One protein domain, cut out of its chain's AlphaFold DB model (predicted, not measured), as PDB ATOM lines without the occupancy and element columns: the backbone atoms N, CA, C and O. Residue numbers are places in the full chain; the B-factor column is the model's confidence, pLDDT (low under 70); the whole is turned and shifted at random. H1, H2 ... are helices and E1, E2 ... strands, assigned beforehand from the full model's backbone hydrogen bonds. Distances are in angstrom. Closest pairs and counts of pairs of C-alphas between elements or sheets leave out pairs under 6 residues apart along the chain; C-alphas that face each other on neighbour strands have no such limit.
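What this domain is: This is residues 18 to 166 and 336 to 350 of the 351 residues of a protein of Synechococcus sp. A15-24 (UniProt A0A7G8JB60). A sheet of six parallel strands, strongly twisted and curled like part of a barrel, has H4 and H5 on one face, and a cluster of three helices, H1, H2 and H3, stands past the ends of the strands where E3 and E4 begin. In the cluster the helices run in alternating directions with their centres in a triangle; the last part of H5 touches H1, and H3 only grazes the sheet. The printed part has 164 residues with five named helices and six named strands, in the order H1 H2 H3 E1 H4 E2 E3 E4 E5 E6 H5, and the sheet's order is E2 E1 E3 E4 E5 E6. The class is mixed, helices and strands; the whole is compact, with a radius of gyration of the C-alphas of 15.1 A, and spans 42 by 35 by 31 A.

How they stand to each other: H1, residues 18 to 27, and H2, residues 31 to 42, are a helical hairpin; they touch, closest at the C-alphas of His 22 and Ala 34, 5.3 A apart, and run opposite ways at a shallow tilt of 25 degrees. H2 and H3, residues 48 to 62, are another, opposite ways at a shallow tilt of 26 degrees; H3 touches H2 with residues 50 to 54 alone, closest at the C-alphas of Cys 42 and Trp 50, 5.4 A apart. H1 and H3 are near each other, with 8 pairs of C-alphas within 10 A. E1, residues 67 to 73, has staggered pairing: its residues 67 to 70 pair with E2, residues 100 to 103, with N 70 and O 102 at 2.8 A, and its residues 70 to 73 with E3, residues 112 to 115, with N 114 and O 71 at 2.8 A. E1, H4, residues 85 to 93, and E2 form a strand-helix-strand unit, two parallel neighbour strands with a helix between, and its crossover is right-handed. E4, residues 129 to 134, is beside E3, with N 133 and O 115 at 2.7 A. E5, residues 147 to 150, follows beside E4, with N 149 and O 132 at 2.8 A, and E6, residues 160 to 162, beside E5, with N 161 and O 148 at 2.8 A; these pairs are within hydrogen-bond range. H3 only grazes the sheet with residues 52 to 60. H4 and H5, residues 336 to 350, are on one face of the sheet, two layers in all, each at a height over the sheet of 5.1 A and over none of the strands. They touch, closest at the C-alphas of Ala 93 and Arg 344, 4.7 A apart, and run the same way at a steep tilt of 68 degrees, only just short of about perpendicular. H5 touches H1 with residues 345 to 349 alone, closest at the C-alphas of Ile 27 and Ile 349, 5.0 A apart, and about perpendicular at 86 degrees. Every O i to N i+4 pair is within hydrogen-bond range in H1, H2, H3 and H4, and 9 of 11 are in H5.

Where its parts are: H1 begins at C-alpha 18, (5.774, 4.877, -14.393). From first to last C-alpha H2 measures 15.7 A, H3 21.6 A, E1 19.9 A and E4 16.1 A. E1 begins at C-alpha 67, (25.400, -16.906, -16.757). H5, 21.5 A long, ends at C-alpha 350, (18.473, -11.992, -14.746).

The domain as a whole: The two C-alphas farthest apart, those of Lys 40 and Asp 78, are 43.7 A apart. Residues 167 to 335 are not printed, and C-alphas 166 and 336 are 12.9 A apart across this cut. The links E1 to H4, E3 to E4 and E4 to E5 are long. The mean pLDDT of the printed part is 87.4; residues 43 to 46, 119 to 121 and 154 to 157 are under 70.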
ATOM      1  N   HIS A  18       6.011   5.877 -13.365       84.69
ATOM      2  CA  HIS A  18       5.774   4.877 -14.393       84.69
ATOM      3  C   HIS A  18       7.049   4.106 -14.788       84.69
ATOM      4  O   HIS A  18       6.970   2.895 -15.003       84.69
ATOM      5  N   SER A  19       8.224   4.747 -14.795       84.25
ATOM      6  CA  SER A  19       9.517   4.057 -14.939       84.25
ATOM      7  C   SER A  19       9.830   3.205 -13.708       84.25
ATOM      8  O   SER A  19      10.242   2.058 -13.848       84.25
ATOM      9  N   ILE A  20       9.541   3.707 -12.501       84.94
ATOM     10  CA  ILE A  20       9.704   2.943 -11.253       84.94
ATOM     11  C   ILE A  20       8.802   1.702 -11.254       84.94
ATOM     12  O   ILE A  20       9.257   0.604 -10.931       84.94
ATOM     13  N   LYS A  21       7.532   1.846 -11.658       87.69
ATOM     14  CA  LYS A  21       6.603   0.713 -11.812       87.69
ATOM     15  C   LYS A  21       7.115  -0.310 -12.824       87.69
ATOM     16  O   LYS A  21       6.993  -1.503 -12.570       87.69
ATOM     17  N   HIS A  22       7.694   0.140 -13.938       90.06
ATOM     18  CA  HIS A  22       8.286  -0.755 -14.928       90.06
ATOM     19  C   HIS A  22       9.471  -1.549 -14.362       90.06
ATOM     20  O   HIS A  22       9.458  -2.774 -14.463       90.06
ATOM     21  N   GLU A  23      10.435  -0.899 -13.700       89.31
ATOM     22  CA  GLU A  23      11.555  -1.608 -13.053       89.31
ATOM     23  C   GLU A  23      11.054  -2.609 -12.002       89.31
ATOM     24  O   GLU A  23      11.535  -3.736 -11.929       89.31
ATOM     25  N   TYR A  24      10.029  -2.246 -11.227       89.38
ATOM     26  CA  TYR A  24       9.430  -3.157 -10.252       89.38
ATOM     27  C   TYR A  24       8.779  -4.385 -10.904       89.38
ATOM     28  O   TYR A  24       8.887  -5.492 -10.374       89.38
ATOM     29  N   SER A  25       8.134  -4.215 -12.063       92.69
ATOM     30  CA  SER A  25       7.628  -5.338 -12.858       92.69
ATOM     31  C   SER A  25       8.760  -6.248 -13.339       92.69
ATOM     32  O   SER A  25       8.600  -7.464 -13.269       92.69
ATOM     33  N   LEU A  26       9.904  -5.697 -13.767       92.25
ATOM     34  CA  LEU A  26      11.073  -6.498 -14.159       92.25
ATOM     35  C   LEU A  26      11.624  -7.313 -12.982       92.25
ATOM     36  O   LEU A  26      11.803  -8.517 -13.119       92.25
ATOM     37  N   ILE A  27      11.814  -6.686 -11.814       90.25
ATOM     38  CA  ILE A  27      12.311  -7.353 -10.592       90.25
ATOM     39  C   ILE A  27      11.383  -8.501 -10.161       90.25
ATOM     40  O   ILE A  27      11.834  -9.525  -9.653       90.25
ATOM     41  N   LYS A  28      10.070  -8.346 -10.367       91.88
ATOM     42  CA  LYS A  28       9.058  -9.366 -10.054       91.88
ATOM     43  C   LYS A  28       8.836 -10.404 -11.155       91.88
ATOM     44  O   LYS A  28       7.963 -11.254 -10.987       91.88
ATOM     45  N   HIS A  29       9.567 -10.326 -12.267       91.88
ATOM     46  CA  HIS A  29       9.337 -11.136 -13.469       91.88
ATOM     47  C   HIS A  29       7.904 -11.024 -14.031       91.88
ATOM     48  O   HIS A  29       7.394 -11.927 -14.696       91.88
ATOM     49  N   ASP A  30       7.233  -9.895 -13.791       94.62
ATOM     50  CA  ASP A  30       5.907  -9.589 -14.324       94.62
ATOM     51  C   ASP A  30       6.030  -8.944 -15.710       94.62
ATOM     52  O   ASP A  30       5.789  -7.749 -15.927       94.62
ATOM     53  N   TYR A  31       6.455  -9.757 -16.677       94.00
ATOM     54  CA  TYR A  31       6.757  -9.282 -18.025       94.00
ATOM     55  C   TYR A  31       5.524  -8.754 -18.762       94.00
ATOM     56  O   TYR A  31       5.654  -7.874 -19.608       94.00
ATOM     57  N   ARG A  32       4.313  -9.218 -18.420       92.94
ATOM     58  CA  ARG A  32       3.069  -8.692 -19.009       92.94
ATOM     59  C   ARG A  32       2.882  -7.219 -18.658       92.94
ATOM     60  O   ARG A  32       2.648  -6.405 -19.553       92.94
ATOM     61  N   ASN A  33       3.037  -6.862 -17.382       92.19
ATOM     62  CA  ASN A  33       2.965  -5.464 -16.963       92.19
ATOM     63  C   ASN A  33       4.168  -4.650 -17.455       92.19
ATOM     64  O   ASN A  33       4.001  -3.487 -17.827       92.19
ATOM     65  N   ALA A  34       5.358  -5.252 -17.541       92.06
ATOM     66  CA  ALA A  34       6.524  -4.590 -18.124       92.06
ATOM     67  C   ALA A  34       6.284  -4.183 -19.595       92.06
ATOM     68  O   ALA A  34       6.539  -3.029 -19.944       92.06
ATOM     69  N   ILE A  35       5.734  -5.090 -20.418       92.38
ATOM     70  CA  ILE A  35       5.353  -4.837 -21.822       92.38
ATOM     71  C   ILE A  35       4.267  -3.762 -21.900       92.38
ATOM     72  O   ILE A  35       4.426  -2.794 -22.636       92.38
ATOM     73  N   SER A  36       3.206  -3.886 -21.095       90.88
ATOM     74  CA  SER A  36       2.099  -2.919 -21.063       90.88
ATOM     75  C   SER A  36       2.581  -1.491 -20.772       90.88
ATOM     76  O   SER A  36       2.180  -0.544 -21.449       90.88
ATOM     77  N   ASN A  37       3.502  -1.329 -19.812       87.69
ATOM     78  CA  ASN A  37       4.122  -0.035 -19.529       87.69
ATOM     79  C   ASN A  37       4.904   0.492 -20.744       87.69
ATOM     80  O   ASN A  37       4.716   1.646 -21.125       87.69
ATOM     81  N   ILE A  38       5.728  -0.342 -21.388       89.62
ATOM     82  CA  ILE A  38       6.453   0.059 -22.601       89.62
ATOM     83  C   ILE A  38       5.468   0.504 -23.683       89.62
ATOM     84  O   ILE A  38       5.586   1.621 -24.166       89.62
ATOM     85  N   ASP A  39       4.477  -0.308 -24.046       88.12
ATOM     86  CA  ASP A  39       3.564   0.005 -25.151       88.12
ATOM     87  C   ASP A  39       2.748   1.280 -24.891       88.12
ATOM     88  O   ASP A  39       2.522   2.078 -25.805       88.12
ATOM     89  N   LYS A  40       2.372   1.525 -23.629       85.88
ATOM     90  CA  LYS A  40       1.647   2.731 -23.224       85.88
ATOM     91  C   LYS A  40       2.475   4.009 -23.390       85.88
ATOM     92  O   LYS A  40       1.923   5.030 -23.796       85.88
ATOM     93  N   TYR A  41       3.770   3.973 -23.072       81.12
ATOM     94  CA  TYR A  41       4.616   5.176 -23.026       81.12
ATOM     95  C   TYR A  41       5.607   5.298 -24.205       81.12
ATOM     96  O   TYR A  41       6.142   6.380 -24.454       81.12
ATOM     97  N   CYS A  42       5.805   4.233 -24.992       73.75
ATOM     98  CA  CYS A  42       6.709   4.181 -26.149       73.75
ATOM     99  C   CYS A  42       6.131   4.840 -27.416       73.75
ATOM    100  O   CYS A  42       6.900   5.229 -28.291       73.75
ATOM    101  N   ASN A  43       4.807   5.005 -27.527       61.72
ATOM    102  CA  ASN A  43       4.157   5.580 -28.719       61.72
ATOM    103  C   ASN A  43       4.285   7.113 -28.838       61.72
ATOM    104  O   ASN A  43       3.814   7.698 -29.811       61.72
ATOM    105  N   SER A  44       4.955   7.773 -27.886       57.47
ATOM    106  CA  SER A  44       5.446   9.139 -28.078       57.47
ATOM    107  C   SER A  44       6.806   9.062 -28.779       57.47
ATOM    108  O   SER A  44       7.767   8.510 -28.248       57.47
ATOM    109  N   SER A  45       6.894   9.568 -30.004       47.19
ATOM    110  CA  SER A  45       8.000   9.358 -30.950       47.19
ATOM    111  C   SER A  45       9.372   9.934 -30.547       47.19
ATOM    112  O   SER A  45      10.238  10.076 -31.406       47.19
ATOM    113  N   GLN A  46       9.631  10.235 -29.269       52.69
ATOM    114  CA  GLN A  46      10.917  10.773 -28.802       52.69
ATOM    115  C   GLN A  46      11.352  10.340 -27.390       52.69
ATOM    116  O   GLN A  46      12.206  11.000 -26.800       52.69
ATOM    117  N   ASN A  47      10.857   9.234 -26.819       74.19
ATOM    118  CA  ASN A  47      11.371   8.799 -25.514       74.19
ATOM    119  C   ASN A  47      12.478   7.729 -25.629       74.19
ATOM    120  O   ASN A  47      12.224   6.520 -25.623       74.19
ATOM    121  N   LYS A  48      13.735   8.196 -25.717       81.25
ATOM    122  CA  LYS A  48      14.965   7.374 -25.735       81.25
ATOM    123  C   LYS A  48      14.985   6.317 -24.619       81.25
ATOM    124  O   LYS A  48      15.447   5.201 -24.851       81.25
ATOM    125  N   TYR A  49      14.447   6.643 -23.440       85.88
ATOM    126  CA  TYR A  49      14.367   5.723 -22.303       85.88
ATOM    127  C   TYR A  49      13.495   4.497 -22.616       85.88
ATOM    128  O   TYR A  49      13.975   3.372 -22.511       85.88
ATOM    129  N   TRP A  50      12.251   4.690 -23.072       87.62
ATOM    130  CA  TRP A  50      11.325   3.580 -23.356       87.62
ATOM    131  C   TRP A  50      11.783   2.708 -24.528       87.62
ATOM    132  O   TRP A  50      11.590   1.493 -24.508       87.62
ATOM    133  N   THR A  51      12.473   3.298 -25.508       87.44
ATOM    134  CA  THR A  51      13.112   2.537 -26.594       87.44
ATOM    135  C   THR A  51      14.212   1.614 -26.054       87.44
ATOM    136  O   THR A  51      14.277   0.442 -26.429       87.44
ATOM    137  N   ARG A  52      15.037   2.114 -25.124       90.38
ATOM    138  CA  ARG A  52      16.066   1.327 -24.434       90.38
ATOM    139  C   ARG A  52      15.443   0.215 -23.588       90.38
ATOM    140  O   ARG A  52      15.826  -0.938 -23.750       90.38
ATOM    141  N   GLN A  53      14.417   0.517 -22.788       92.31
ATOM    142  CA  GLN A  53      13.712  -0.500 -21.991       92.31
ATOM    143  C   GLN A  53      13.083  -1.595 -22.860       92.31
ATOM    144  O   GLN A  53      13.141  -2.770 -22.510       92.31
ATOM    145  N   LYS A  54      12.551  -1.248 -24.039       92.00
ATOM    146  CA  LYS A  54      12.059  -2.234 -25.011       92.00
ATOM    147  C   LYS A  54      13.168  -3.157 -25.519       92.00
ATOM    148  O   LYS A  54      12.948  -4.360 -25.635       92.00
ATOM    149  N   SER A  55      14.345  -2.607 -25.825       92.44
ATOM    150  CA  SER A  55      15.518  -3.396 -26.223       92.44
ATOM    151  C   SER A  55      15.997  -4.300 -25.086       92.44
ATOM    152  O   SER A  55      16.253  -5.480 -25.313       92.44
ATOM    153  N   ARG A  56      16.069  -3.764 -23.865       94.25
ATOM    154  CA  ARG A  56      16.483  -4.486 -22.657       94.25
ATOM    155  C   ARG A  56      15.533  -5.621 -22.304       94.25
ATOM    156  O   ARG A  56      15.982  -6.735 -22.080       94.25
ATOM    157  N   LEU A  57      14.221  -5.395 -22.345       94.50
ATOM    158  CA  LEU A  57      13.240  -6.449 -22.087       94.50
ATOM    159  C   LEU A  57      13.325  -7.583 -23.116       94.50
ATOM    160  O   LEU A  57      13.262  -8.750 -22.742       94.50
ATOM    161  N   LYS A  58      13.503  -7.266 -24.405       94.00
ATOM    162  CA  LYS A  58      13.717  -8.298 -25.433       94.00
ATOM    163  C   LYS A  58      14.941  -9.158 -25.121       94.00
ATOM    164  O   LYS A  58      14.847 -10.373 -25.219       94.00
ATOM    165  N   HIS A  59      16.036  -8.523 -24.708       94.44
ATOM    166  CA  HIS A  59      17.273  -9.196 -24.315       94.44
ATOM    167  C   HIS A  59      17.093 -10.087 -23.079       94.44
ATOM    168  O   HIS A  59      17.455 -11.260 -23.112       94.44
ATOM    169  N   ILE A  60      16.435  -9.574 -22.032       93.50
ATOM    170  CA  ILE A  60      16.074 -10.338 -20.824       93.50
ATOM    171  C   ILE A  60      15.266 -11.597 -21.175       93.50
ATOM    172  O   ILE A  60      15.454 -12.638 -20.557       93.50
ATOM    173  N   LEU A  61      14.371 -11.525 -22.160       93.12
ATOM    174  CA  LEU A  61      13.537 -12.664 -22.552       93.12
ATOM    175  C   LEU A  61      14.254 -13.670 -23.469       93.12
ATOM    176  O   LEU A  61      13.784 -14.800 -23.590       93.12
ATOM    177  N   SER A  62      15.352 -13.282 -24.127       91.62
ATOM    178  CA  SER A  62      16.087 -14.138 -25.074       91.62
ATOM    179  C   SER A  62      17.397 -14.714 -24.532       91.62
ATOM    180  O   SER A  62      17.990 -15.579 -25.177       91.62
ATOM    181  N   ARG A  63      17.892 -14.206 -23.400       89.31
ATOM    182  CA  ARG A  63      19.181 -14.605 -22.818       89.31
ATOM    183  C   ARG A  63      19.176 -16.028 -22.253       89.31
ATOM    184  O   ARG A  63      18.133 -16.611 -21.962       89.31
ATOM    185  N   LYS A  64      20.382 -16.539 -21.999       78.69
ATOM    186  CA  LYS A  64      20.602 -17.703 -21.133       78.69
ATOM    187  C   LYS A  64      20.497 -17.290 -19.660       78.69
ATOM    188  O   LYS A  64      20.868 -16.171 -19.302       78.69
ATOM    189  N   THR A  65      19.982 -18.182 -18.819       82.00
ATOM    190  CA  THR A  65      19.689 -17.907 -17.400       82.00
ATOM    191  C   THR A  65      20.758 -18.429 -16.441       82.00
ATOM    192  O   THR A  65      20.621 -18.244 -15.243       82.00
ATOM    193  N   ASP A  66      21.799 -19.110 -16.924       87.81
ATOM    194  CA  ASP A  66      22.857 -19.725 -16.108       87.81
ATOM    195  C   ASP A  66      24.119 -18.857 -15.971       87.81
ATOM    196  O   ASP A  66      24.934 -19.076 -15.074       87.81
ATOM    197  N   CYS A  67      24.284 -17.844 -16.822       91.75
ATOM    198  CA  CYS A  67      25.400 -16.906 -16.757       91.75
ATOM    199  C   CYS A  67      24.941 -15.460 -16.917       91.75
ATOM    200  O   CYS A  67      23.961 -15.223 -17.613       91.75
ATOM    201  N   ILE A  68      25.655 -14.511 -16.301       94.25
ATOM    202  CA  ILE A  68      25.504 -13.059 -16.459       94.25
ATOM    203  C   ILE A  68      26.769 -12.485 -17.098       94.25
ATOM    204  O   ILE A  68      27.862 -12.583 -16.539       94.25
ATOM    205  N   ASN A  69      26.595 -11.832 -18.242       95.50
ATOM    206  CA  ASN A  69      27.628 -11.125 -18.981       95.50
ATOM    207  C   ASN A  69      27.714  -9.662 -18.526       95.50
ATOM    208  O   ASN A  69      26.758  -8.893 -18.664       95.50
ATOM    209  N   ILE A  70      28.877  -9.269 -18.011       96.44
ATOM    210  CA  ILE A  70      29.134  -7.937 -17.465       96.44
ATOM    211  C   ILE A  70      30.221  -7.244 -18.283       96.44
ATOM    212  O   ILE A  70      31.267  -7.836 -18.547       96.44
ATOM    213  N   SER A  71      29.997  -5.980 -18.637       95.94
ATOM    214  CA  SER A  71      31.019  -5.110 -19.227       95.94
ATOM    215  C   SER A  71      31.313  -3.903 -18.338       95.94
ATOM    216  O   SER A  71      30.454  -3.446 -17.581       95.94
ATOM    217  N   PHE A  72      32.542  -3.393 -18.437       94.62
ATOM    218  CA  PHE A  72      32.991  -2.165 -17.784       94.62
ATOM    219  C   PHE A  72      33.481  -1.186 -18.845       94.62
ATOM    220  O   PHE A  72      34.344  -1.530 -19.651       94.62
ATOM    221  N   GLU A  73      32.956   0.034 -18.834       92.12
ATOM    222  CA  GLU A  73      33.313   1.074 -19.793       92.12
ATOM    223  C   GLU A  73      33.634   2.392 -19.097       92.12
ATOM    224  O   GLU A  73      33.002   2.780 -18.117       92.12
ATOM    225  N   GLY A  74      34.612   3.121 -19.621       89.38
ATOM    226  CA  GLY A  74      34.876   4.481 -19.168       89.38
ATOM    227  C   GLY A  74      35.313   4.620 -17.711       89.38
ATOM    228  O   GLY A  74      35.048   5.642 -17.080       89.38
ATOM    229  N   PHE A  75      35.952   3.587 -17.165       89.62
ATOM    230  CA  PHE A  75      36.711   3.673 -15.920       89.62
ATOM    231  C   PHE A  75      38.097   4.281 -16.189       89.62
ATOM    232  O   PHE A  75      38.478   4.512 -17.338       89.62
ATOM    233  N   TRP A  76      38.833   4.599 -15.125       84.56
ATOM    234  CA  TRP A  76      40.184   5.155 -15.232       84.56
ATOM    235  C   TRP A  76      41.149   4.176 -15.938       84.56
ATOM    236  O   TRP A  76      40.880   2.974 -15.943       84.56
ATOM    237  N   PRO A  77      42.256   4.666 -16.537       82.56
ATOM    238  CA  PRO A  77      43.127   3.864 -17.405       82.56
ATOM    239  C   PRO A  77      43.607   2.532 -16.811       82.56
ATOM    240  O   PRO A  77      43.611   1.528 -17.516       82.56
ATOM    241  N   ASP A  78      43.928   2.514 -15.517       82.62
ATOM    242  CA  ASP A  78      44.474   1.336 -14.828       82.62
ATOM    243  C   ASP A  78      43.395   0.507 -14.101       82.62
ATOM    244  O   ASP A  78      43.678  -0.304 -13.219       82.62
ATOM    245  N   PHE A  79      42.115   0.701 -14.434       88.19
ATOM    246  CA  PHE A  79      41.034  -0.080 -13.839       88.19
ATOM    247  C   PHE A  79      41.056  -1.538 -14.316       88.19
ATOM    248  O   PHE A  79      40.798  -1.844 -15.482       88.19
ATOM    249  N   ASN A  80      41.268  -2.465 -13.381       91.00
ATOM    250  CA  ASN A  80      41.199  -3.894 -13.654       91.00
ATOM    251  C   ASN A  80      39.736  -4.382 -13.731       91.00
ATOM    252  O   ASN A  80      39.065  -4.612 -12.722       91.00
ATOM    253  N   CYS A  81      39.233  -4.586 -14.948       91.75
ATOM    254  CA  CYS A  81      37.856  -5.027 -15.171       91.75
ATOM    255  C   CYS A  81      37.591  -6.502 -14.818       91.75
ATOM    256  O   CYS A  81      36.426  -6.859 -14.669       91.75
ATOM    257  N   ILE A  82      38.623  -7.344 -14.666       92.56
ATOM    258  CA  ILE A  82      38.474  -8.777 -14.343       92.56
ATOM    259  C   ILE A  82      38.621  -9.079 -12.846       92.56
ATOM    260  O   ILE A  82      38.087 -10.083 -12.366       92.56
ATOM    261  N   ASP A  83      39.295  -8.204 -12.099       90.50
ATOM    262  CA  ASP A  83      39.419  -8.287 -10.643       90.50
ATOM    263  C   ASP A  83      39.320  -6.897 -10.010       90.50
ATOM    264  O   ASP A  83      40.258  -6.102 -10.019       90.50
ATOM    265  N   ASN A  84      38.142  -6.599  -9.465       91.31
ATOM    266  CA  ASN A  84      37.853  -5.358  -8.762       91.31
ATOM    267  C   ASN A  84      36.792  -5.577  -7.677       91.31
ATOM    268  O   ASN A  84      36.070  -6.575  -7.648       91.31
ATOM    269  N   GLN A  85      36.671  -4.591  -6.793       91.25
ATOM    270  CA  GLN A  85      35.776  -4.658  -5.641       91.25
ATOM    271  C   GLN A  85      34.286  -4.631  -6.024       91.25
ATOM    272  O   GLN A  85      33.471  -5.215  -5.313       91.25
ATOM    273  N   ILE A  86      33.918  -4.007  -7.154       94.31
ATOM    274  CA  ILE A  86      32.535  -4.026  -7.666       94.31
ATOM    275  C   ILE A  86      32.149  -5.466  -8.027       94.31
ATOM    276  O   ILE A  86      31.087  -5.940  -7.624       94.31
ATOM    277  N   LEU A  87      33.035  -6.191  -8.718       94.62
ATOM    278  CA  LEU A  87      32.824  -7.599  -9.052       94.62
ATOM    279  C   LEU A  87      32.689  -8.489  -7.827       94.62
ATOM    280  O   LEU A  87      31.853  -9.390  -7.827       94.62
ATOM    281  N   ASP A  88      33.463  -8.243  -6.777       94.50
ATOM    282  CA  ASP A  88      33.353  -9.038  -5.558       94.50
ATOM    283  C   ASP A  88      32.024  -8.792  -4.820       94.50
ATOM    284  O   ASP A  88      31.408  -9.745  -4.340       94.50
ATOM    285  N   PHE A  89      31.485  -7.568  -4.842       95.94
ATOM    286  CA  PHE A  89      30.109  -7.323  -4.396       95.94
ATOM    287  C   PHE A  89      29.058  -8.037  -5.259       95.94
ATOM    288  O   PHE A  89      28.097  -8.589  -4.721       95.94
ATOM    289  N   ILE A  90      29.233  -8.066  -6.583       95.56
ATOM    290  CA  ILE A  90      28.314  -8.765  -7.497       95.56
ATOM    291  C   ILE A  90      28.340 -10.275  -7.248       95.56
ATOM    292  O   ILE A  90      27.283 -10.894  -7.150       95.56
ATOM    293  N   ARG A  91      29.531 -10.863  -7.081       94.06
ATOM    294  CA  ARG A  91      29.704 -12.285  -6.743       94.06
ATOM    295  C   ARG A  91      28.979 -12.639  -5.444       94.06
ATOM    296  O   ARG A  91      28.294 -13.654  -5.399       94.06
ATOM    297  N   LEU A  92      29.061 -11.784  -4.419       94.56
ATOM    298  CA  LEU A  92      28.279 -11.956  -3.189       94.56
ATOM    299  C   LEU A  92      26.766 -11.850  -3.425       94.56
ATOM    300  O   LEU A  92      25.996 -12.588  -2.815       94.56
ATOM    301  N   ALA A  93      26.324 -10.943  -4.296       94.12
ATOM    302  CA  ALA A  93      24.905 -10.745  -4.573       94.12
ATOM    303  C   ALA A  93      24.250 -11.952  -5.264       94.12
ATOM    304  O   ALA A  93      23.073 -12.220  -5.009       94.12
ATOM    305  N   VAL A  94      25.005 -12.704  -6.076       92.38
ATOM    306  CA  VAL A  94      24.520 -13.894  -6.803       92.38
ATOM    307  C   VAL A  94      24.920 -15.232  -6.182       92.38
ATOM    308  O   VAL A  94      24.634 -16.273  -6.772       92.38
ATOM    309  N   ILE A  95      25.566 -15.235  -5.012       90.44
ATOM    310  CA  ILE A  95      26.160 -16.449  -4.427       90.44
ATOM    311  C   ILE A  95      25.152 -17.601  -4.264       90.44
ATOM    312  O   ILE A  95      25.490 -18.755  -4.504       90.44
ATOM    313  N   ASP A  96      23.889 -17.279  -3.974       88.12
ATOM    314  CA  ASP A  96      22.811 -18.254  -3.764       88.12
ATOM    315  C   ASP A  96      22.065 -18.645  -5.057       88.12
ATOM    316  O   ASP A  96      21.107 -19.416  -5.018       88.12
ATOM    317  N   LYS A  97      22.447 -18.082  -6.212       83.81
ATOM    318  CA  LYS A  97      21.715 -18.216  -7.486       83.81
ATOM    319  C   LYS A  97      22.370 -19.167  -8.490       83.81
ATOM    320  O   LYS A  97      21.789 -19.400  -9.543       83.81
ATOM    321  N   ASN A  98      23.545 -19.720  -8.175       81.62
ATOM    322  CA  ASN A  98      24.333 -20.570  -9.079       81.62
ATOM    323  C   ASN A  98      24.566 -19.935 -10.471       81.62
ATOM    324  O   ASN A  98      24.608 -20.634 -11.480       81.62
ATOM    325  N   LEU A  99      24.684 -18.603 -10.521       86.88
ATOM    326  CA  LEU A  99      24.922 -17.850 -11.752       86.88
ATOM    327  C   LEU A  99      26.421 -17.686 -11.987       86.88
ATOM    328  O   LEU A  99      27.144 -17.187 -11.122       86.88
ATOM    329  N   GLN A 100      26.882 -18.045 -13.182       91.19
ATOM    330  CA  GLN A 100      28.248 -17.768 -13.608       91.19
ATOM    331  C   GLN A 100      28.389 -16.296 -14.017       91.19
ATOM    332  O   GLN A 100      27.619 -15.798 -14.830       91.19
ATOM    333  N   ILE A 101      29.397 -15.590 -13.502       94.25
ATOM    334  CA  ILE A 101      29.714 -14.225 -13.945       94.25
ATOM    335  C   ILE A 101      30.785 -14.276 -15.035       94.25
ATOM    336  O   ILE A 101      31.888 -14.767 -14.791       94.25
ATOM    337  N   ASN A 102      30.477 -13.721 -16.205       95.56
ATOM    338  CA  ASN A 102      31.406 -13.572 -17.321       95.56
ATOM    339  C   ASN A 102      31.720 -12.093 -17.534       95.56
ATOM    340  O   ASN A 102      30.810 -11.269 -17.596       95.56
ATOM    341  N   ILE A 103      33.001 -11.759 -17.685       96.88
ATOM    342  CA  ILE A 103      33.422 -10.404 -18.048       96.88
ATOM    343  C   ILE A 103      33.660 -10.373 -19.551       96.88
ATOM    344  O   ILE A 103      34.497 -11.122 -20.053       96.88
ATOM    345  N   ILE A 104      32.911  -9.533 -20.262       95.12
ATOM    346  CA  ILE A 104      32.985  -9.415 -21.718       95.12
ATOM    347  C   ILE A 104      33.190  -7.955 -22.138       95.12
ATOM    348  O   ILE A 104      32.814  -7.036 -21.403       95.12
ATOM    349  N   PRO A 105      33.755  -7.705 -23.332       93.25
ATOM    350  CA  PRO A 105      33.657  -6.397 -23.959       93.25
ATOM    351  C   PRO A 105      32.192  -5.980 -24.127       93.25
ATOM    352  O   PRO A 105      31.317  -6.818 -24.357       93.25
ATOM    353  N   SER A 106      31.938  -4.677 -24.043       92.12
ATOM    354  CA  SER A 106      30.617  -4.103 -24.301       92.12
ATOM    355  C   SER A 106      30.104  -4.523 -25.677       92.12
ATOM    356  O   SER A 106      30.769  -4.321 -26.696       92.12
ATOM    357  N   SER A 107      28.946  -5.181 -25.699       92.31
ATOM    358  CA  SER A 107      28.379  -5.782 -26.903       92.31
ATOM    359  C   SER A 107      26.866  -5.997 -26.756       92.31
ATOM    360  O   SER A 107      26.318  -5.838 -25.662       92.31
ATOM    361  N   PRO A 108      26.163  -6.398 -27.829       91.75
ATOM    362  CA  PRO A 108      24.766  -6.815 -27.734       91.75
ATOM    363  C   PRO A 108      24.519  -8.021 -26.812       91.75
ATOM    364  O   PRO A 108      23.381  -8.231 -26.416       91.75
ATOM    365  N   ASP A 109      25.548  -8.782 -26.430       92.31
ATOM    366  CA  ASP A 109      25.422  -9.894 -25.476       92.31
ATOM    367  C   ASP A 109      25.590  -9.448 -24.011       92.31
ATOM    368  O   ASP A 109      25.475 -10.269 -23.097       92.31
ATOM    369  N   THR A 110      25.873  -8.162 -23.766       95.06
ATOM    370  CA  THR A 110      26.005  -7.591 -22.420       95.06
ATOM    371  C   THR A 110      24.659  -7.574 -21.702       95.06
ATOM    372  O   THR A 110      23.691  -6.983 -22.176       95.06
ATOM    373  N   ASP A 111      24.630  -8.125 -20.492       95.38
ATOM    374  CA  ASP A 111      23.466  -8.056 -19.612       95.38
ATOM    375  C   ASP A 111      23.521  -6.836 -18.700       95.38
ATOM    376  O   ASP A 111      22.525  -6.140 -18.503       95.38
ATOM    377  N   ILE A 112      24.696  -6.566 -18.131       95.94
ATOM    378  CA  ILE A 112      24.918  -5.435 -17.234       95.94
ATOM    379  C   ILE A 112      26.160  -4.686 -17.692       95.94
ATOM    380  O   ILE A 112      27.249  -5.248 -17.747       95.94
ATOM    381  N   ASN A 113      25.994  -3.404 -17.987       96.00
ATOM    382  CA  ASN A 113      27.101  -2.507 -18.269       96.00
ATOM    383  C   ASN A 113      27.326  -1.606 -17.058       96.00
ATOM    384  O   ASN A 113      26.435  -0.842 -16.677       96.00
ATOM    385  N   PHE A 114      28.514  -1.682 -16.474       95.25
ATOM    386  CA  PHE A 114      29.005  -0.657 -15.568       95.25
ATOM    387  C   PHE A 114      29.742   0.391 -16.386       95.25
ATOM    388  O   PHE A 114      30.675   0.069 -17.115       95.25
ATOM    389  N   SER A 115      29.360   1.654 -16.247       92.56
ATOM    390  CA  SER A 115      30.054   2.759 -16.909       92.56
ATOM    391  C   SER A 115      30.542   3.775 -15.894       92.56
ATOM    392  O   SER A 115      29.855   4.007 -14.906       92.56
ATOM    393  N   SER A 116      31.669   4.433 -16.140       90.38
ATOM    394  CA  SER A 116      32.056   5.639 -15.400       90.38
ATOM    395  C   SER A 116      32.236   6.836 -16.340       90.38
ATOM    396  O   SER A 116      31.789   6.805 -17.483       90.38
ATOM    397  N   CYS A 117      32.760   7.948 -15.832       81.50
ATOM    398  CA  CYS A 117      32.808   9.232 -16.540       81.50
ATOM    399  C   CYS A 117      34.127   9.499 -17.282       81.50
ATOM    400  O   CYS A 117      34.288  10.573 -17.863       81.50
ATOM    401  N   TYR A 118      35.058   8.544 -17.284       71.88
ATOM    402  CA  TYR A 118      36.282   8.637 -18.070       71.88
ATOM    403  C   TYR A 118      36.011   8.164 -19.509       71.88
ATOM    404  O   TYR A 118      35.283   7.207 -19.736       71.88
ATOM    405  N   GLY A 119      36.578   8.842 -20.508       61.69
ATOM    406  CA  GLY A 119      36.397   8.503 -21.930       61.69
ATOM    407  C   GLY A 119      35.479   9.473 -22.681       61.69
ATOM    408  O   GLY A 119      34.408   9.844 -22.215       61.69
ATOM    409  N   GLN A 120      35.919   9.917 -23.862       51.53
ATOM    410  CA  GLN A 120      35.280  11.040 -24.561       51.53
ATOM    411  C   GLN A 120      33.978  10.684 -25.301       51.53
ATOM    412  O   GLN A 120      33.229  11.599 -25.623       51.53
ATOM    413  N   TYR A 121      33.654   9.406 -25.529       60.59
ATOM    414  CA  TYR A 121      32.447   8.991 -26.262       60.59
ATOM    415  C   TYR A 121      32.027   7.567 -25.867       60.59
ATOM    416  O   TYR A 121      32.419   6.598 -26.513       60.59
ATOM    417  N   LEU A 122      31.247   7.421 -24.792       71.75
ATOM    418  CA  LEU A 122      30.728   6.111 -24.381       71.75
ATOM    419  C   LEU A 122      29.516   5.721 -25.234       71.75
ATOM    420  O   LEU A 122      28.484   6.398 -25.211       71.75
ATOM    421  N   VAL A 123      29.637   4.622 -25.977       77.25
ATOM    422  CA  VAL A 123      28.530   4.017 -26.728       77.25
ATOM    423  C   VAL A 123      27.907   2.930 -25.862       77.25
ATOM    424  O   VAL A 123      28.344   1.788 -25.861       77.25
ATOM    425  N   LEU A 124      26.872   3.308 -25.117       83.81
ATOM    426  CA  LEU A 124      26.222   2.404 -24.171       83.81
ATOM    427  C   LEU A 124      25.364   1.349 -24.902       83.81
ATOM    428  O   LEU A 124      24.519   1.734 -25.722       83.81
ATOM    429  N   PRO A 125      25.489   0.046 -24.579       86.06
ATOM    430  CA  PRO A 125      24.662  -1.001 -25.173       86.06
ATOM    431  C   PRO A 125      23.194  -0.827 -24.764       86.06
ATOM    432  O   PRO A 125      22.833  -0.873 -23.585       86.06
ATOM    433  N   SER A 126      22.307  -0.621 -25.741       87.06
ATOM    434  CA  SER A 126      20.900  -0.286 -25.479       87.06
ATOM    435  C   SER A 126      20.089  -1.424 -24.852       87.06
ATOM    436  O   SER A 126      18.998  -1.185 -24.342       87.06
ATOM    437  N   ASN A 127      20.581  -2.657 -24.924       91.12
ATOM    438  CA  ASN A 127      19.929  -3.857 -24.409       91.12
ATOM    439  C   ASN A 127      20.356  -4.235 -22.979       91.12
ATOM    440  O   ASN A 127      19.676  -5.039 -22.350       91.12
ATOM    441  N   ALA A 128      21.442  -3.663 -22.461       94.31
ATOM    442  CA  ALA A 128      21.937  -3.982 -21.127       94.31
ATOM    443  C   ALA A 128      21.240  -3.149 -20.039       94.31
ATOM    444  O   ALA A 128      20.804  -2.018 -20.286       94.31
ATOM    445  N   THR A 129      21.216  -3.666 -18.807       94.88
ATOM    446  CA  THR A 129      21.051  -2.819 -17.617       94.88
ATOM    447  C   THR A 129      22.253  -1.887 -17.518       94.88
ATOM    448  O   THR A 129      23.389  -2.341 -17.408       94.88
ATOM    449  N   GLN A 130      22.001  -0.585 -17.517       93.75
ATOM    450  CA  GLN A 130      23.032   0.447 -17.462       93.75
ATOM    451  C   GLN A 130      23.215   0.943 -16.025       93.75
ATOM    452  O   GLN A 130      22.306   1.561 -15.463       93.75
ATOM    453  N   ILE A 131      24.385   0.702 -15.432       94.44
ATOM    454  CA  ILE A 131      24.737   1.148 -14.077       94.44
ATOM    455  C   ILE A 131      25.874   2.165 -14.169       94.44
ATOM    456  O   ILE A 131      27.004   1.825 -14.510       94.44
ATOM    457  N   LEU A 132      25.586   3.424 -13.842       92.69
ATOM    458  CA  LEU A 132      26.603   4.473 -13.816       92.69
ATOM    459  C   LEU A 132      27.334   4.485 -12.473       92.69
ATOM    460  O   LEU A 132      26.722   4.780 -11.452       92.69
ATOM    461  N   PHE A 133      28.638   4.246 -12.473       92.75
ATOM    462  CA  PHE A 133      29.517   4.455 -11.332       92.75
ATOM    463  C   PHE A 133      30.132   5.864 -11.363       92.75
ATOM    464  O   PHE A 133      30.891   6.189 -12.280       92.75
ATOM    465  N   LEU A 134      29.838   6.705 -10.365       87.19
ATOM    466  CA  LEU A 134      30.393   8.061 -10.259       87.19
ATOM    467  C   LEU A 134      31.170   8.272  -8.966       87.19
ATOM    468  O   LEU A 134      30.628   8.155  -7.866       87.19
ATOM    469  N   GLY A 135      32.420   8.701  -9.132       83.44
ATOM    470  CA  GLY A 135      33.222   9.288  -8.067       83.44
ATOM    471  C   GLY A 135      33.200  10.818  -8.025       83.44
ATOM    472  O   GLY A 135      33.513  11.407  -6.998       83.44
ATOM    473  N   GLU A 136      32.801  11.467  -9.119       82.94
ATOM    474  CA  GLU A 136      32.701  12.925  -9.228       82.94
ATOM    475  C   GLU A 136      31.318  13.424  -8.830       82.94
ATOM    476  O   GLU A 136      30.332  12.724  -9.062       82.94
ATOM    477  N   ASN A 137      31.220  14.654  -8.304       83.56
ATOM    478  CA  ASN A 137      29.941  15.217  -7.866       83.56
ATOM    479  C   ASN A 137      29.024  15.638  -9.031       83.56
ATOM    480  O   ASN A 137      28.749  16.814  -9.258       83.56
ATOM    481  N   VAL A 138      28.536  14.643  -9.764       79.62
ATOM    482  CA  VAL A 138      27.636  14.743 -10.912       79.62
ATOM    483  C   VAL A 138      26.459  13.797 -10.670       79.62
ATOM    484  O   VAL A 138      26.587  12.805  -9.954       79.62
ATOM    485  N   ARG A 139      25.276  14.111 -11.208       78.31
ATOM    486  CA  ARG A 139      24.098  13.234 -11.100       78.31
ATOM    487  C   ARG A 139      23.895  12.424 -12.376       78.31
ATOM    488  O   ARG A 139      24.116  12.955 -13.467       78.31
ATOM    489  N   PRO A 140      23.445  11.161 -12.267       78.12
ATOM    490  CA  PRO A 140      23.157  10.340 -13.433       78.12
ATOM    491  C   PRO A 140      22.050  10.964 -14.288       78.12
ATOM    492  O   PRO A 140      21.041  11.463 -13.783       78.12
ATOM    493  N   ASN A 141      22.198  10.861 -15.608       81.56
ATOM    494  CA  ASN A 141      21.077  11.063 -16.515       81.56
ATOM    495  C   ASN A 141      20.337   9.735 -16.698       81.56
ATOM    496  O   ASN A 141      20.758   8.867 -17.465       81.56
ATOM    497  N   PHE A 142      19.204   9.596 -16.019       82.06
ATOM    498  CA  PHE A 142      18.423   8.364 -16.021       82.06
ATOM    499  C   PHE A 142      17.713   8.031 -17.343       82.06
ATOM    500  O   PHE A 142      17.092   6.976 -17.453       82.06
ATOM    501  N   LEU A 143      17.828   8.880 -18.369       82.56
ATOM    502  CA  LEU A 143      17.508   8.480 -19.743       82.56
ATOM    503  C   LEU A 143      18.479   7.408 -20.254       82.56
ATOM    504  O   LEU A 143      18.078   6.471 -20.947       82.56
ATOM    505  N   ASN A 144      19.756   7.548 -19.897       84.44
ATOM    506  CA  ASN A 144      20.839   6.686 -20.362       84.44
ATOM    507  C   ASN A 144      21.118   5.531 -19.394       84.44
ATOM    508  O   ASN A 144      21.520   4.465 -19.844       84.44
ATOM    509  N   PHE A 145      20.870   5.734 -18.098       89.00
ATOM    510  CA  PHE A 145      21.202   4.775 -17.044       89.00
ATOM    511  C   PHE A 145      19.961   4.275 -16.305       89.00
ATOM    512  O   PHE A 145      19.030   5.043 -16.060       89.00
ATOM    513  N   ASP A 146      19.953   2.992 -15.940       89.75
ATOM    514  CA  ASP A 146      18.922   2.355 -15.114       89.75
ATOM    515  C   ASP A 146      19.187   2.564 -13.630       89.75
ATOM    516  O   ASP A 146      18.252   2.833 -12.880       89.75
ATOM    517  N   TYR A 147      20.455   2.507 -13.235       91.00
ATOM    518  CA  TYR A 147      20.896   2.668 -11.859       91.00
ATOM    519  C   TYR A 147      22.141   3.550 -11.802       91.00
ATOM    520  O   TYR A 147      22.846   3.729 -12.800       91.00
ATOM    521  N   SER A 148      22.441   4.076 -10.622       90.81
ATOM    522  CA  SER A 148      23.730   4.695 -10.331       90.81
ATOM    523  C   SER A 148      24.336   4.119  -9.064       90.81
ATOM    524  O   SER A 148      23.637   3.975  -8.064       90.81
ATOM    525  N   ALA A 149      25.633   3.853  -9.089       92.94
ATOM    526  CA  ALA A 149      26.450   3.539  -7.932       92.94
ATOM    527  C   ALA A 149      27.365   4.731  -7.627       92.94
ATOM    528  O   ALA A 149      28.061   5.232  -8.508       92.94
ATOM    529  N   GLY A 150      27.342   5.224  -6.396       91.25
ATOM    530  CA  GLY A 150      28.145   6.383  -6.024       91.25
ATOM    531  C   GLY A 150      27.803   6.897  -4.639       91.25
ATOM    532  O   GLY A 150      27.342   6.156  -3.778       91.25
ATOM    533  N   PHE A 151      28.022   8.182  -4.416       88.50
ATOM    534  CA  PHE A 151      27.935   8.788  -3.089       88.50
ATOM    535  C   PHE A 151      26.542   9.334  -2.722       88.50
ATOM    536  O   PHE A 151      26.337   9.807  -1.606       88.50
ATOM    537  N   ASP A 152      25.573   9.304  -3.637       86.69
ATOM    538  CA  ASP A 152      24.216   9.753  -3.331       86.69
ATOM    539  C   ASP A 152      23.529   8.803  -2.340       86.69
ATOM    540  O   ASP A 152      23.454   7.594  -2.553       86.69
ATOM    541  N   GLN A 153      22.975   9.365  -1.264       78.88
ATOM    542  CA  GLN A 153      22.258   8.623  -0.217       78.88
ATOM    543  C   GLN A 153      20.726   8.720  -0.351       78.88
ATOM    544  O   GLN A 153      20.001   8.392   0.587       78.88
ATOM    545  N   PHE A 154      20.200   9.198  -1.484       68.94
ATOM    546  CA  PHE A 154      18.757   9.370  -1.686       68.94
ATOM    547  C   PHE A 154      18.047   8.011  -1.829       68.94
ATOM    548  O   PHE A 154      17.870   7.485  -2.925       68.94
ATOM    549  N   THR A 155      17.619   7.452  -0.696       56.59
ATOM    550  CA  THR A 155      17.006   6.117  -0.571       56.59
ATOM    551  C   THR A 155      15.573   6.015  -1.090       56.59
ATOM    552  O   THR A 155      15.041   4.914  -1.180       56.59
ATOM    553  N   SER A 156      14.920   7.129  -1.431       55.19
ATOM    554  CA  SER A 156      13.530   7.115  -1.905       55.19
ATOM    555  C   SER A 156      13.371   6.549  -3.319       55.19
ATOM    556  O   SER A 156      12.250   6.255  -3.727       55.19
ATOM    557  N   CYS A 157      14.468   6.360  -4.060       62.62
ATOM    558  CA  CYS A 157      14.446   5.683  -5.348       62.62
ATOM    559  C   CYS A 157      15.305   4.412  -5.294       62.62
ATOM    560  O   CYS A 157      16.498   4.464  -5.003       62.62
ATOM    561  N   ASN A 158      14.724   3.261  -5.645       75.44
ATOM    562  CA  ASN A 158      15.419   1.963  -5.743       75.44
ATOM    563  C   ASN A 158      16.413   1.904  -6.928       75.44
ATOM    564  O   ASN A 158      16.653   0.844  -7.498       75.44
ATOM    565  N   ARG A 159      16.934   3.060  -7.354       85.19
ATOM    566  CA  ARG A 159      17.801   3.251  -8.520       85.19
ATOM    567  C   ARG A 159      19.204   3.724  -8.138       85.19
ATOM    568  O   ARG A 159      20.067   3.820  -9.006       85.19
ATOM    569  N   ILE A 160      19.437   4.018  -6.859       87.56
ATOM    570  CA  ILE A 160      20.717   4.502  -6.341       87.56
ATOM    571  C   ILE A 160      21.307   3.452  -5.398       87.56
ATOM    572  O   ILE A 160      20.671   3.037  -4.434       87.56
ATOM    573  N   ILE A 161      22.542   3.049  -5.678       92.25
ATOM    574  CA  ILE A 161      23.362   2.175  -4.847       92.25
ATOM    575  C   ILE A 161      24.390   3.068  -4.149       92.25
ATOM    576  O   ILE A 161      25.263   3.644  -4.804       92.25
ATOM    577  N   TYR A 162      24.296   3.187  -2.824       91.56
ATOM    578  CA  TYR A 162      25.281   3.945  -2.055       91.56
ATOM    579  C   TYR A 162      26.602   3.166  -1.986       91.56
ATOM    580  O   TYR A 162      26.743   2.212  -1.225       91.56
ATOM    581  N   MET A 163      27.549   3.563  -2.831       92.69
ATOM    582  CA  MET A 163      28.865   2.965  -3.035       92.69
ATOM    583  C   MET A 163      29.893   4.103  -3.213       92.69
ATOM    584  O   MET A 163      30.369   4.344  -4.324       92.69
ATOM    585  N   PRO A 164      30.167   4.877  -2.145       91.06
ATOM    586  CA  PRO A 164      31.010   6.072  -2.198       91.06
ATOM    587  C   PRO A 164      32.479   5.719  -2.472       91.06
ATOM    588  O   PRO A 164      32.925   4.619  -2.147       91.06
ATOM    589  N   LEU A 165      33.258   6.666  -3.012       89.12
ATOM    590  CA  LEU A 165      34.674   6.436  -3.345       89.12
ATOM    591  C   LEU A 165      35.503   5.975  -2.146       89.12
ATOM    592  O   LEU A 165      36.313   5.065  -2.292       89.12
ATOM    593  N   TRP A 166      35.261   6.533  -0.957       89.75
ATOM    594  CA  TRP A 166      36.002   6.135   0.242       89.75
ATOM    595  C   TRP A 166      35.899   4.635   0.548       89.75
ATOM    596  O   TRP A 166      36.803   4.079   1.165       89.75
ATOM    597  N   CYS A 336      28.012  -2.796   3.542       93.81
ATOM    598  CA  CYS A 336      28.250  -3.897   2.606       93.81
ATOM    599  C   CYS A 336      26.972  -4.700   2.345       93.81
ATOM    600  O   CYS A 336      26.655  -4.992   1.196       93.81
ATOM    601  N   PHE A 337      26.205  -5.006   3.396       94.88
ATOM    602  CA  PHE A 337      24.928  -5.704   3.277       94.88
ATOM    603  C   PHE A 337      23.935  -4.936   2.395       94.88
ATOM    604  O   PHE A 337      23.359  -5.522   1.485       94.88
ATOM    605  N   LYS A 338      23.775  -3.622   2.605       93.19
ATOM    606  CA  LYS A 338      22.879  -2.783   1.788       93.19
ATOM    607  C   LYS A 338      23.292  -2.736   0.316       93.19
ATOM    608  O   LYS A 338      22.429  -2.744  -0.561       93.19
ATOM    609  N   ILE A 339      24.596  -2.696   0.043       94.25
ATOM    610  CA  ILE A 339      25.137  -2.744  -1.321       94.25
ATOM    611  C   ILE A 339      24.799  -4.084  -1.977       94.25
ATOM    612  O   ILE A 339      24.255  -4.103  -3.079       94.25
ATOM    613  N   VAL A 340      25.081  -5.193  -1.286       95.44
ATOM    614  CA  VAL A 340      24.787  -6.547  -1.774       95.44
ATOM    615  C   VAL A 340      23.290  -6.727  -2.017       95.44
ATOM    616  O   VAL A 340      22.915  -7.270  -3.048       95.44
ATOM    617  N   ASP A 341      22.435  -6.238  -1.121       93.00
ATOM    618  CA  ASP A 341      20.977  -6.316  -1.262       93.00
ATOM    619  C   ASP A 341      20.465  -5.510  -2.469       93.00
ATOM    620  O   ASP A 341      19.683  -6.012  -3.279       93.00
ATOM    621  N   SER A 342      20.996  -4.299  -2.665       92.50
ATOM    622  CA  SER A 342      20.669  -3.461  -3.825       92.50
ATOM    623  C   SER A 342      21.083  -4.134  -5.135       92.50
ATOM    624  O   SER A 342      20.291  -4.216  -6.072       92.50
ATOM    625  N   LEU A 343      22.309  -4.666  -5.197       93.88
ATOM    626  CA  LEU A 343      22.794  -5.406  -6.362       93.88
ATOM    627  C   LEU A 343      21.972  -6.670  -6.599       93.88
ATOM    628  O   LEU A 343      21.606  -6.942  -7.737       93.88
ATOM    629  N   ARG A 344      21.632  -7.417  -5.545       92.56
ATOM    630  CA  ARG A 344      20.815  -8.633  -5.634       92.56
ATOM    631  C   ARG A 344      19.450  -8.343  -6.250       92.56
ATOM    632  O   ARG A 344      19.032  -9.089  -7.127       92.56
ATOM    633  N   SER A 345      18.795  -7.255  -5.848       90.31
ATOM    634  CA  SER A 345      17.520  -6.812  -6.427       90.31
ATOM    635  C   SER A 345      17.626  -6.542  -7.936       90.31
ATOM    636  O   SER A 345      16.770  -6.960  -8.711       90.31
ATOM    637  N   ILE A 346      18.720  -5.914  -8.379       91.19
ATOM    638  CA  ILE A 346      18.978  -5.641  -9.804       91.19
ATOM    639  C   ILE A 346      19.278  -6.934 -10.567       91.19
ATOM    640  O   ILE A 346      18.762  -7.156 -11.660       91.19
ATOM    641  N   LEU A 347      20.122  -7.787  -9.990       90.25
ATOM    642  CA  LEU A 347      20.571  -9.044 -10.585       90.25
ATOM    643  C   LEU A 347      19.444 -10.076 -10.655       90.25
ATOM    644  O   LEU A 347      19.466 -10.929 -11.536       90.25
ATOM    645  N   GLN A 348      18.430  -9.965  -9.791       87.62
ATOM    646  CA  GLN A 348      17.245 -10.816  -9.825       87.62
ATOM    647  C   GLN A 348      16.504 -10.734 -11.159       87.62
ATOM    648  O   GLN A 348      15.948 -11.735 -11.577       87.62
ATOM    649  N   ILE A 349      16.567  -9.609 -11.879       87.81
ATOM    650  CA  ILE A 349      15.992  -9.470 -13.231       87.81
ATOM    651  C   ILE A 349      16.521 -10.553 -14.195       87.81
ATOM    652  O   ILE A 349      15.869 -10.887 -15.183       87.81
ATOM    653  N   TYR A 350      17.704 -11.091 -13.900       87.12
ATOM    654  CA  TYR A 350      18.473 -11.992 -14.746       87.12
ATOM    655  C   TYR A 350      18.644 -13.407 -14.180       87.12
ATOM    656  O   TYR A 350      19.299 -14.226 -14.821       87.12
TER     657      TYR A 350